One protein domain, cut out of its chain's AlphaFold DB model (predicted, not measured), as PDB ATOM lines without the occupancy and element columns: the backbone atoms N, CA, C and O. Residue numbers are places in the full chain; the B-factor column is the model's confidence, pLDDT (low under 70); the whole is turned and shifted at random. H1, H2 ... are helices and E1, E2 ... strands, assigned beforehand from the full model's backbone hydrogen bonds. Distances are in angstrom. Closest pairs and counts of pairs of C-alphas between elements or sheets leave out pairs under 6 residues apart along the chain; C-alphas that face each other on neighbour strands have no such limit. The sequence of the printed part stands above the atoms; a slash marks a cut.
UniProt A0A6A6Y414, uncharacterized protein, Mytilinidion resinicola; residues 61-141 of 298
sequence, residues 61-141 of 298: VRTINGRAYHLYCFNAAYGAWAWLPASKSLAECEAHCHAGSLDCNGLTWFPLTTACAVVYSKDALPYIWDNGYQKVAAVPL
ATOM      1  N   VAL A  61      26.865  -1.291 -15.396       69.12
ATOM      2  CA  VAL A  61      26.703  -1.707 -16.788       69.12
ATOM      3  C   VAL A  61      25.232  -1.648 -17.182       69.12
ATOM      4  O   VAL A  61      24.392  -2.314 -16.578       69.12
ATOM      5  N   ARG A  62      24.909  -0.896 -18.234       72.12
ATOM      6  CA  ARG A  62      23.577  -0.888 -18.845       72.12
ATOM      7  C   ARG A  62      23.635  -1.168 -20.332       72.12
ATOM      8  O   ARG A  62      24.559  -0.757 -21.028       72.12
ATOM      9  N   THR A  63      22.595  -1.834 -20.809       79.31
ATOM     10  CA  THR A  63      22.386  -2.055 -22.234       79.31
ATOM     11  C   THR A  63      21.586  -0.896 -22.821       79.31
ATOM     12  O   THR A  63      20.488  -0.605 -22.350       79.31
ATOM     13  N   ILE A  64      22.122  -0.256 -23.859       83.81
ATOM     14  CA  ILE A  64      21.485   0.819 -24.630       83.81
ATOM     15  C   ILE A  64      21.514   0.378 -26.090       83.81
ATOM     16  O   ILE A  64      22.577   0.019 -26.588       83.81
ATOM     17  N   ASN A  65      20.353   0.317 -26.748       86.50
ATOM     18  CA  ASN A  65      20.217  -0.164 -28.133       86.50
ATOM     19  C   ASN A  65      20.965  -1.488 -28.419       86.50
ATOM     20  O   ASN A  65      21.548  -1.687 -29.481       86.50
ATOM     21  N   GLY A  66      20.967  -2.409 -27.449       82.06
ATOM     22  CA  GLY A  66      21.624  -3.717 -27.571       82.06
ATOM     23  C   GLY A  66      23.140  -3.722 -27.334       82.06
ATOM     24  O   GLY A  66      23.747  -4.787 -27.403       82.06
ATOM     25  N   ARG A  67      23.759  -2.579 -27.015       83.00
ATOM     26  CA  ARG A  67      25.185  -2.467 -26.666       83.00
ATOM     27  C   ARG A  67      25.360  -2.211 -25.174       83.00
ATOM     28  O   ARG A  67      24.585  -1.471 -24.576       83.00
ATOM     29  N   ALA A  68      26.364  -2.838 -24.569       79.44
ATOM     30  CA  ALA A  68      26.658  -2.689 -23.148       79.44
ATOM     31  C   ALA A  68      27.617  -1.515 -22.900       79.44
ATOM     32  O   ALA A  68      28.665  -1.412 -23.543       79.44
ATOM     33  N   TYR A  69      27.266  -0.674 -21.931       75.75
ATOM     34  CA  TYR A  69      28.018   0.512 -21.538       75.75
ATOM     35  C   TYR A  69      28.198   0.564 -20.031       75.75
ATOM     36  O   TYR A  69      27.267   0.242 -19.297       75.75
ATOM     37  N   HIS A  70      29.335   1.081 -19.574       72.38
ATOM     38  CA  HIS A  70      29.408   1.671 -18.241       72.38
ATOM     39  C   HIS A  70      28.743   3.049 -18.266       72.38
ATOM     40  O   HIS A  70      29.066   3.867 -19.132       72.38
ATOM     41  N   LEU A  71      27.820   3.292 -17.331       70.25
ATOM     42  CA  LEU A  71      27.135   4.574 -17.191       70.25
ATOM     43  C   LEU A  71      27.654   5.399 -16.024       70.25
ATOM     44  O   LEU A  71      27.831   4.889 -14.923       70.25
ATOM     45  N   TYR A  72      27.804   6.693 -16.271       71.31
ATOM     46  CA  TYR A  72      28.296   7.680 -15.323       71.31
ATOM     47  C   TYR A  72      27.416   8.927 -15.372       71.31
ATOM     48  O   TYR A  72      26.961   9.318 -16.440       71.31
ATOM     49  N   CYS A  73      27.171   9.561 -14.240       66.44
ATOM     50  CA  CYS A  73      26.391  10.789 -14.112       66.44
ATOM     51  C   CYS A  73      27.211  11.939 -13.527       66.44
ATOM     52  O   CYS A  73      27.091  13.077 -13.977       66.44
ATOM     53  N   PHE A  74      28.104  11.646 -12.588       56.50
ATOM     54  CA  PHE A  74      29.096  12.595 -12.087       56.50
ATOM     55  C   PHE A  74      30.295  12.677 -13.037       56.50
ATOM     56  O   PHE A  74      30.807  13.766 -13.345       56.50
ATOM     57  N   ASN A  75      30.694  11.534 -13.600       54.66
ATOM     58  CA  ASN A  75      31.791  11.471 -14.554       54.66
ATOM     59  C   ASN A  75      31.307  11.679 -15.997       54.66
ATOM     60  O   ASN A  75      30.193  11.311 -16.363       54.66
ATOM     61  N   ALA A  76      32.132  12.316 -16.824       58.47
ATOM     62  CA  ALA A  76      31.985  12.357 -18.275       58.47
ATOM     63  C   ALA A  76      33.126  11.583 -18.935       58.47
ATOM     64  O   ALA A  76      34.160  11.370 -18.314       58.47
ATOM     65  N   ALA A  77      32.959  11.159 -20.186       57.28
ATOM     66  CA  ALA A  77      34.064  10.588 -20.947       57.28
ATOM     67  C   ALA A  77      34.987  11.720 -21.436       57.28
ATOM     68  O   ALA A  77      34.537  12.666 -22.080       57.28
ATOM     69  N   TYR A  78      36.267  11.651 -21.084       54.03
ATOM     70  CA  TYR A  78      37.321  12.576 -21.495       54.03
ATOM     71  C   TYR A  78      37.867  12.160 -22.855       54.03
ATOM     72  O   TYR A  78      38.007  10.967 -23.087       54.03
ATOM     73  N   GLY A  79      38.217  13.105 -23.728       55.75
ATOM     74  CA  GLY A  79      38.811  12.798 -25.027       55.75
ATOM     75  C   GLY A  79      38.522  13.858 -26.081       55.75
ATOM     76  O   GLY A  79      37.945  14.909 -25.793       55.75
ATOM     77  N   ALA A  80      38.915  13.580 -27.324       59.28
ATOM     78  CA  ALA A  80      38.488  14.394 -28.455       59.28
ATOM     79  C   ALA A  80      36.982  14.179 -28.672       59.28
ATOM     80  O   ALA A  80      36.529  13.039 -28.808       59.28
ATOM     81  N   TRP A  81      36.209  15.266 -28.652       71.06
ATOM     82  CA  TRP A  81      34.751  15.210 -28.618       71.06
ATOM     83  C   TRP A  81      34.110  16.128 -29.659       71.06
ATOM     84  O   TRP A  81      34.727  17.080 -30.142       71.06
ATOM     85  N   ALA A  82      32.872  15.814 -30.030       72.88
ATOM     86  CA  ALA A  82      32.062  16.613 -30.941       72.88
ATOM     87  C   ALA A  82      30.602  16.627 -30.482       72.88
ATOM     88  O   ALA A  82      30.101  15.639 -29.941       72.88
ATOM     89  N   TRP A  83      29.913  17.744 -30.715       85.69
ATOM     90  CA  TRP A  83      28.469  17.812 -30.520       85.69
ATOM     91  C   TRP A  83      27.752  16.969 -31.574       85.69
ATOM     92  O   TRP A  83      28.077  17.016 -32.761       85.69
ATOM     93  N   LEU A  84      26.760  16.219 -31.115       86.31
ATOM     94  CA  LEU A  84      25.809  15.485 -31.932       86.31
ATOM     95  C   LEU A  84      24.489  16.270 -32.013       86.31
ATOM     96  O   LEU A  84      24.290  17.230 -31.259       86.31
ATOM     97  N   PRO A  85      23.567  15.878 -32.910       92.31
ATOM     98  CA  PRO A  85      22.204  16.391 -32.882       92.31
ATOM     99  C   PRO A  85      21.573  16.272 -31.486       92.31
ATOM    100  O   PRO A  85      21.806  15.303 -30.758       92.31
ATOM    101  N   ALA A  86      20.771  17.271 -31.111       90.31
ATOM    102  CA  ALA A  86      20.056  17.267 -29.838       90.31
ATOM    103  C   ALA A  86      19.176  16.014 -29.719       90.31
ATOM    104  O   ALA A  86      18.510  15.622 -30.673       90.31
ATOM    105  N   SER A  87      19.193  15.390 -28.545       89.94
ATOM    106  CA  SER A  87      18.587  14.089 -28.271       89.94
ATOM    107  C   SER A  87      17.674  14.172 -27.054       89.94
ATOM    108  O   SER A  87      18.087  14.595 -25.970       89.94
ATOM    109  N   LYS A  88      16.431  13.714 -27.198       88.44
ATOM    110  CA  LYS A  88      15.430  13.686 -26.119       88.44
ATOM    111  C   LYS A  88      15.661  12.544 -25.135       88.44
ATOM    112  O   LYS A  88      15.080  12.544 -24.053       88.44
ATOM    113  N   SER A  89      16.482  11.564 -25.502       86.88
ATOM    114  CA  SER A  89      16.810  10.417 -24.660       86.88
ATOM    115  C   SER A  89      18.260   9.971 -24.834       86.88
ATOM    116  O   SER A  89      18.885  10.218 -25.867       86.88
ATOM    117  N   LEU A  90      18.770   9.231 -23.845       85.88
ATOM    118  CA  LEU A  90      20.069   8.562 -23.935       85.88
ATOM    119  C   LEU A  90      20.144   7.598 -25.128       85.88
ATOM    120  O   LEU A  90      21.177   7.516 -25.780       85.88
ATOM    121  N   ALA A  91      19.052   6.886 -25.427       87.88
ATOM    122  CA  ALA A  91      18.992   5.942 -26.541       87.88
ATOM    123  C   ALA A  91      19.053   6.644 -27.907       87.88
ATOM    124  O   ALA A  91      19.670   6.131 -28.834       87.88
ATOM    125  N   GLU A  92      18.454   7.830 -28.030       90.31
ATOM    126  CA  GLU A  92      18.561   8.665 -29.233       90.31
ATOM    127  C   GLU A  92      19.980   9.229 -29.390       90.31
ATOM    128  O   GLU A  92      20.553   9.170 -30.476       90.31
ATOM    129  N   CYS A  93      20.591   9.674 -28.286       89.62
ATOM    130  CA  CYS A  93      21.981  10.131 -28.275       89.62
ATOM    131  C   CYS A  93      22.958   9.008 -28.674       89.62
ATOM    132  O   CYS A  93      23.873   9.222 -29.469       89.62
ATOM    133  N   GLU A  94      22.730   7.786 -28.185       91.19
ATOM    134  CA  GLU A  94      23.496   6.595 -28.565       91.19
ATOM    135  C   GLU A  94      23.322   6.245 -30.044       91.19
ATOM    136  O   GLU A  94      24.317   6.020 -30.735       91.19
ATOM    137  N   ALA A  95      22.094   6.309 -30.563       92.88
ATOM    138  CA  ALA A  95      21.839   6.080 -31.979       92.88
ATOM    139  C   ALA A  95      22.590   7.096 -32.857       92.88
ATOM    140  O   ALA A  95      23.208   6.708 -33.847       92.88
ATOM    141  N   HIS A  96      22.609   8.379 -32.477       91.88
ATOM    142  CA  HIS A  96      23.405   9.394 -33.174       91.88
ATOM    143  C   HIS A  96      24.909   9.122 -33.104       91.88
ATOM    144  O   HIS A  96      25.602   9.315 -34.104       91.88
ATOM    145  N   CYS A  97      25.403   8.640 -31.962       88.19
ATOM    146  CA  CYS A  97      26.807   8.279 -31.783       88.19
ATOM    147  C   CYS A  97      27.252   7.200 -32.780       88.19
ATOM    148  O   CYS A  97      28.309   7.334 -33.389       88.19
ATOM    149  N   HIS A  98      26.422   6.175 -33.010       89.38
ATOM    150  CA  HIS A  98      26.737   5.069 -33.931       89.38
ATOM    151  C   HIS A  98      26.294   5.287 -35.382       89.38
ATOM    152  O   HIS A  98      26.695   4.521 -36.254       89.38
ATOM    153  N   ALA A  99      25.475   6.302 -35.660       87.19
ATOM    154  CA  ALA A  99      25.070   6.660 -37.020       87.19
ATOM    155  C   ALA A  99      26.076   7.587 -37.731       87.19
ATOM    156  O   ALA A  99      26.002   7.755 -38.950       87.19
ATOM    157  N   GLY A 100      26.974   8.230 -36.978       75.56
ATOM    158  CA  GLY A 100      27.930   9.211 -37.488       75.56
ATOM    159  C   GLY A 100      29.175   8.613 -38.155       75.56
ATOM    160  O   GLY A 100      29.405   7.409 -38.156       75.56
ATOM    161  N   SER A 101      30.017   9.493 -38.707       77.00
ATOM    162  CA  SER A 101      31.332   9.137 -39.271       77.00
ATOM    163  C   SER A 101      32.460   9.093 -38.234       77.00
ATOM    164  O   SER A 101      33.599   8.790 -38.582       77.00
ATOM    165  N   LEU A 102      32.173   9.487 -36.993       76.38
ATOM    166  CA  LEU A 102      33.122   9.484 -35.885       76.38
ATOM    167  C   LEU A 102      33.010   8.156 -35.136       76.38
ATOM    168  O   LEU A 102      31.902   7.694 -34.874       76.38
ATOM    169  N   ASP A 103      34.147   7.566 -34.762       80.38
ATOM    170  CA  ASP A 103      34.163   6.368 -33.919       80.38
ATOM    171  C   ASP A 103      33.459   6.673 -32.585       80.38
ATOM    172  O   ASP A 103      33.850   7.594 -31.874       80.38
ATOM    173  N   CYS A 104      32.436   5.906 -32.210       82.94
ATOM    174  CA  CYS A 104      31.745   6.084 -30.932       82.94
ATOM    175  C   CYS A 104      32.511   5.373 -29.801       82.94
ATOM    176  O   CYS A 104      32.209   4.230 -29.454       82.94
ATOM    177  N   ASN A 105      33.524   6.036 -29.232       77.69
ATOM    178  CA  ASN A 105      34.317   5.511 -28.107       77.69
ATOM    179  C   ASN A 105      33.766   5.938 -26.732       77.69
ATOM    180  O   ASN A 105      34.166   5.410 -25.699       77.69
ATOM    181  N   GLY A 106      32.809   6.862 -26.719       81.31
ATOM    182  CA  GLY A 106      32.019   7.266 -25.565       81.31
ATOM    183  C   GLY A 106      30.987   8.309 -25.981       81.31
ATOM    184  O   GLY A 106      31.070   8.872 -27.070       81.31
ATOM    185  N   LEU A 107      30.013   8.591 -25.125       84.06
ATOM    186  CA  LEU A 107      29.050   9.673 -25.342       84.06
ATOM    187  C   LEU A 107      28.677  10.350 -24.033       84.06
ATOM    188  O   LEU A 107      28.895   9.793 -22.960       84.06
ATOM    189  N   THR A 108      28.122  11.556 -24.120       84.38
ATOM    190  CA  THR A 108      27.528  12.280 -22.990       84.38
ATOM    191  C   THR A 108      26.204  12.900 -23.418       84.38
ATOM    192  O   THR A 108      26.153  13.641 -24.398       84.38
ATOM    193  N   TRP A 109      25.142  12.616 -22.672       84.50
ATOM    194  CA  TRP A 109      23.804  13.168 -22.860       84.50
ATOM    195  C   TRP A 109      23.411  14.045 -21.672       84.50
ATOM    196  O   TRP A 109      23.650  13.675 -20.528       84.50
ATOM    197  N   PHE A 110      22.780  15.183 -21.929       80.62
ATOM    198  CA  PHE A 110      22.314  16.122 -20.912       80.62
ATOM    199  C   PHE A 110      20.780  16.133 -20.900       80.62
ATOM    200  O   PHE A 110      20.180  16.764 -21.772       80.62
ATOM    201  N   PRO A 111      20.116  15.465 -19.935       75.56
ATOM    202  CA  PRO A 111      18.662  15.311 -19.949       75.56
ATOM    203  C   PRO A 111      17.891  16.631 -19.939       75.56
ATOM    204  O   PRO A 111      16.873  16.752 -20.614       75.56
ATOM    205  N   LEU A 112      18.391  17.631 -19.207       73.56
ATOM    206  CA  LEU A 112      17.718  18.925 -19.055       73.56
ATOM    207  C   LEU A 112      17.785  19.784 -20.322       73.56
ATOM    208  O   LEU A 112      16.827  20.474 -20.652       73.56
ATOM    209  N   THR A 113      18.919  19.765 -21.024       77.25
ATOM    210  CA  THR A 113      19.145  20.610 -22.208       77.25
ATOM    211  C   THR A 113      18.948  19.857 -23.515       77.25
ATOM    212  O   THR A 113      19.005  20.465 -24.580       77.25
ATOM    213  N   THR A 114      18.745  18.538 -23.459       83.44
ATOM    214  CA  THR A 114      18.739  17.613 -24.605       83.44
ATOM    215  C   THR A 114      20.048  17.594 -25.400       83.44
ATOM    216  O   THR A 114      20.114  17.020 -26.484       83.44
ATOM    217  N   ALA A 115      21.122  18.204 -24.888       80.94
ATOM    218  CA  ALA A 115      22.408  18.203 -25.568       80.94
ATOM    219  C   ALA A 115      23.008  16.787 -25.585       80.94
ATOM    220  O   ALA A 115      22.836  16.007 -24.646       80.94
ATOM    221  N   CYS A 116      23.722  16.456 -26.657       86.00
ATOM    222  CA  CYS A 116      24.349  15.155 -26.856       86.00
ATOM    223  C   CYS A 116      25.725  15.349 -27.493       86.00
ATOM    224  O   CYS A 116      25.872  16.135 -28.427       86.00
ATOM    225  N   ALA A 117      26.735  14.642 -27.000       84.69
ATOM    226  CA  ALA A 117      28.094  14.690 -27.519       84.69
ATOM    227  C   ALA A 117      28.675  13.281 -27.656       84.69
ATOM    228  O   ALA A 117      28.382  12.405 -26.841       84.69
ATOM    229  N   VAL A 118      29.535  13.092 -28.655       84.31
ATOM    230  CA  VAL A 118      30.353  11.886 -28.847       84.31
ATOM    231  C   VAL A 118      31.789  12.164 -28.439       84.31
ATOM    232  O   VAL A 118      32.331  13.229 -28.737       84.31
ATOM    233  N   VAL A 119      32.416  11.180 -27.808       79.44
ATOM    234  CA  VAL A 119      33.859  11.092 -27.614       79.44
ATOM    235  C   VAL A 119      34.395  10.090 -28.622       79.44
ATOM    236  O   VAL A 119      34.047   8.910 -28.584       79.44
ATOM    237  N   TYR A 120      35.224  10.574 -29.540       74.62
ATOM    238  CA  TYR A 120      35.740   9.773 -30.645       74.62
ATOM    239  C   TYR A 120      37.201   9.383 -30.498       74.62
ATOM    240  O   TYR A 120      37.722   8.619 -31.310       74.62
ATOM    241  N   SER A 121      37.874   9.841 -29.448       64.06
ATOM    242  CA  SER A 121      39.215   9.364 -29.150       64.06
ATOM    243  C   SER A 121      39.179   7.976 -28.494       64.06
ATOM    244  O   SER A 121      38.310   7.669 -27.682       64.06
ATOM    245  N   LYS A 122      40.114   7.103 -28.884       64.69
ATOM    246  CA  LYS A 122      40.203   5.709 -28.397       64.69
ATOM    247  C   LYS A 122      40.799   5.594 -26.991       64.69
ATOM    248  O   LYS A 122      40.744   4.536 -26.378       64.69
ATOM    249  N   ASP A 123      41.389   6.677 -26.504       55.22
ATOM    250  CA  ASP A 123      41.974   6.842 -25.176       55.22
ATOM    251  C   ASP A 123      40.985   7.474 -24.185       55.22
ATOM    252  O   ASP A 123      41.404   8.070 -23.195       55.22
ATOM    253  N   ALA A 124      39.680   7.384 -24.460       52.91
ATOM    254  CA  ALA A 124      38.684   8.028 -23.628       52.91
ATOM    255  C   ALA A 124      38.683   7.472 -22.195       52.91
ATOM    256  O   ALA A 124      38.632   6.259 -21.989       52.91
ATOM    257  N   LEU A 125      38.715   8.365 -21.202       53.47
ATOM    258  CA  LEU A 125      38.746   8.013 -19.775       53.47
ATOM    259  C   LEU A 125      37.637   8.752 -19.016       53.47
ATOM    260  O   LEU A 125      37.420   9.931 -19.279       53.47
ATOM    261  N   PRO A 126      36.928   8.121 -18.066       50.66
ATOM    262  CA  PRO A 126      35.963   8.840 -17.239       50.66
ATOM    263  C   PRO A 126      36.677   9.911 -16.394       50.66
ATOM    264  O   PRO A 126      37.731   9.623 -15.831       50.66
ATOM    265  N   TYR A 127      36.114  11.121 -16.304       48.03
ATOM    266  CA  TYR A 127      36.586  12.240 -15.473       48.03
ATOM    267  C   TYR A 127      35.423  12.965 -14.796       48.03
ATOM    268  O   TYR A 127      34.363  13.117 -15.408       48.03
ATOM    269  N   ILE A 128      35.608  13.477 -13.576       47.59
ATOM    270  CA  ILE A 128      34.565  14.281 -12.924       47.59
ATOM    271  C   ILE A 128      34.380  15.574 -13.715       47.59
ATOM    272  O   ILE A 128      35.312  16.344 -13.935       47.59
ATOM    273  N   TRP A 129      33.150  15.844 -14.130       47.25
ATOM    274  CA  TRP A 129      32.818  17.121 -14.757       47.25
ATOM    275  C   TRP A 129      31.531  17.647 -14.167       47.25
ATOM    276  O   TRP A 129      30.451  17.434 -14.709       47.25
ATOM    277  N   ASP A 130      31.660  18.314 -13.032       48.31
ATOM    278  CA  ASP A 130      30.550  19.047 -12.458       48.31
ATOM    279  C   ASP A 130      30.462  20.423 -13.130       48.31
ATOM    280  O   ASP A 130      31.321  21.286 -12.946       48.31
ATOM    281  N   ASN A 131      29.465  20.594 -13.992       46.88
ATOM    282  CA  ASN A 131      29.110  21.881 -14.586       46.88
ATOM    283  C   ASN A 131      27.781  22.417 -14.027       46.88
ATOM    284  O   ASN A 131      27.209  23.332 -14.617       46.88
ATOM    285  N   GLY A 132      27.279  21.838 -12.930       44.31
ATOM    286  CA  GLY A 132      25.978  22.164 -12.348       44.31
ATOM    287  C   GLY A 132      24.771  21.599 -13.108       44.31
ATOM    288  O   GLY A 132      23.639  21.873 -12.713       44.31
ATOM    289  N   TYR A 133      24.975  20.814 -14.174       53.72
ATOM    290  CA  TYR A 133      23.898  20.179 -14.938       53.72
ATOM    291  C   TYR A 133      23.940  18.656 -14.810       53.72
ATOM    292  O   TYR A 133      24.999  18.032 -14.864       53.72
ATOM    293  N   GLN A 134      22.759  18.038 -14.722       62.50
ATOM    294  CA  GLN A 134      22.639  16.588 -14.818       62.50
ATOM    295  C   GLN A 134      23.067  16.123 -16.215       62.50
ATOM    296  O   GLN A 134      22.650  16.689 -17.231       62.50
ATOM    297  N   LYS A 135      23.874  15.066 -16.263       69.88
ATOM    298  CA  LYS A 135      24.346  14.426 -17.492       69.88
ATOM    299  C   LYS A 135      24.407  12.912 -17.302       69.88
ATOM    300  O   LYS A 135      24.403  12.432 -16.174       69.88
ATOM    301  N   VAL A 136      24.494  12.180 -18.403       73.00
ATOM    302  CA  VAL A 136      24.747  10.742 -18.450       73.00
ATOM    303  C   VAL A 136      25.826  10.485 -19.490       73.00
ATOM    304  O   VAL A 136      25.595  10.677 -20.683       73.00
ATOM    305  N   ALA A 137      27.000  10.054 -19.054       76.69
ATOM    306  CA  ALA A 137      28.046   9.555 -19.923       76.69
ATOM    307  C   ALA A 137      27.994   8.033 -20.033       76.69
ATOM    308  O   ALA A 137      27.766   7.334 -19.047       76.69
ATOM    309  N   ALA A 138      28.214   7.525 -21.242       76.62
ATOM    310  CA  ALA A 138      28.218   6.098 -21.535       76.62
ATOM    311  C   ALA A 138      29.510   5.716 -22.262       76.62
ATOM    312  O   ALA A 138      29.857   6.331 -23.272       76.62
ATOM    313  N   VAL A 139      30.210   4.697 -21.758       72.44
ATOM    314  CA  VAL A 139      31.469   4.188 -22.334       72.44
ATOM    315  C   VAL A 139      31.296   2.713 -22.731       72.44
ATOM    316  O   VAL A 139      30.947   1.912 -21.858       72.44
ATOM    317  N   PRO A 140      31.483   2.329 -24.012       66.25
ATOM    318  CA  PRO A 140      31.280   0.952 -24.474       66.25
ATOM    319  C   PRO A 140      32.283  -0.034 -23.858       66.25
ATOM    320  O   PRO A 140      33.477   0.250 -23.836       66.25
ATOM    321  N   LEU A 141      31.840  -1.233 -23.456       64.44
ATOM    322  CA  LEU A 141      32.715  -2.263 -22.847       64.44
ATOM    323  C   LEU A 141      33.792  -2.837 -23.785       64.44
ATOM    324  O   LEU A 141      34.789  -3.400 -23.350       64.44
TER     325      LEU A 141
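What this domain is: This is residues 61 to 141 of the 298 residues of an uncharacterized protein of Mytilinidion resinicola (UniProt A0A6A6Y414). You are looking at a strongly twisted sheet of six strands that curls round one helix, H1, with a small two-strand sheet of E3 and E7 over the other face, E3 being the nearer of the two. E5 and E8 run through the middle, and the hairpin of E1 and E2 makes one edge. The printed part has 81 residues, with the order E1, E2, E3, E4, H1, E5, E6, E7, E8 along it; the large sheet runs E1, E2, E8, E5, E6, E4, all antiparallel. The class is mixed, helices and strands. The whole is compact and rounded, with a radius of gyration of the C-alphas of 11.0 A and spans of 29 by 26 by 23 A.

Where its parts are: Find C-alpha 61 at (26.703, -1.707, -16.788); there E1 begins and runs to residue 64. E2, residues 67 to 72, is the longest strand by residues and covers 15.5 A. E3 follows at residues 75 to 78, and E4 at residues 81 to 84. Look next for C-alpha 90 at (20.069, 8.562, -23.935), where H1 begins, running 14.1 A to residue 99. E5, residues 106 to 110, covers 13.9 A, and E6, residues 115 to 119, 13.6 A. E7 is residues 125 to 128. E8, residues 136 to 140, covers 13.2 A and ends at C-alpha 140, (31.280, 0.952, -24.474).

How they stand to each other: Start at the edge strand E1: N 62 and O 69 of E2 are 2.8 A apart, within hydrogen-bond range. Across E2 and E8, N 72 and O 137 are 2.8 A apart; across E8 and E5, N 109 and O 136, 2.8 A. In the hairpin of E5 and E6, N 108 and O 117 are 2.9 A apart. At the other edge strand, E4, N 84 and O 116 of E6 are 2.8 A apart. H1 is on this sheet, making two layers, a helix on one face of a sheet; its closest C-alphas to E6 are those of Cys 93 and Cys 116, 5.7 A. E4, H1 and E5 form a split strand-helix-strand unit, two strands running the same way with E6 between them, and its crossover is right-handed. In H1 every O i to N i+4 pair is within hydrogen-bond range. In the small sheet, N 76 and O 127 are 2.8 A apart; the closest C-alphas of E3 and E8 are those of Ala 76 and Ala 137, 5.1 A. E3 and H1 are apart.

The domain as a whole: The C-alphas farthest apart are those of Ser 101 and Gly 132, 30.4 A. The printed part has no cut and no long link. The mean pLDDT of the printed part is 73.7; look for values under 70 at residue 61, residues 73 to 80, 121 to 135 and 140 to 141.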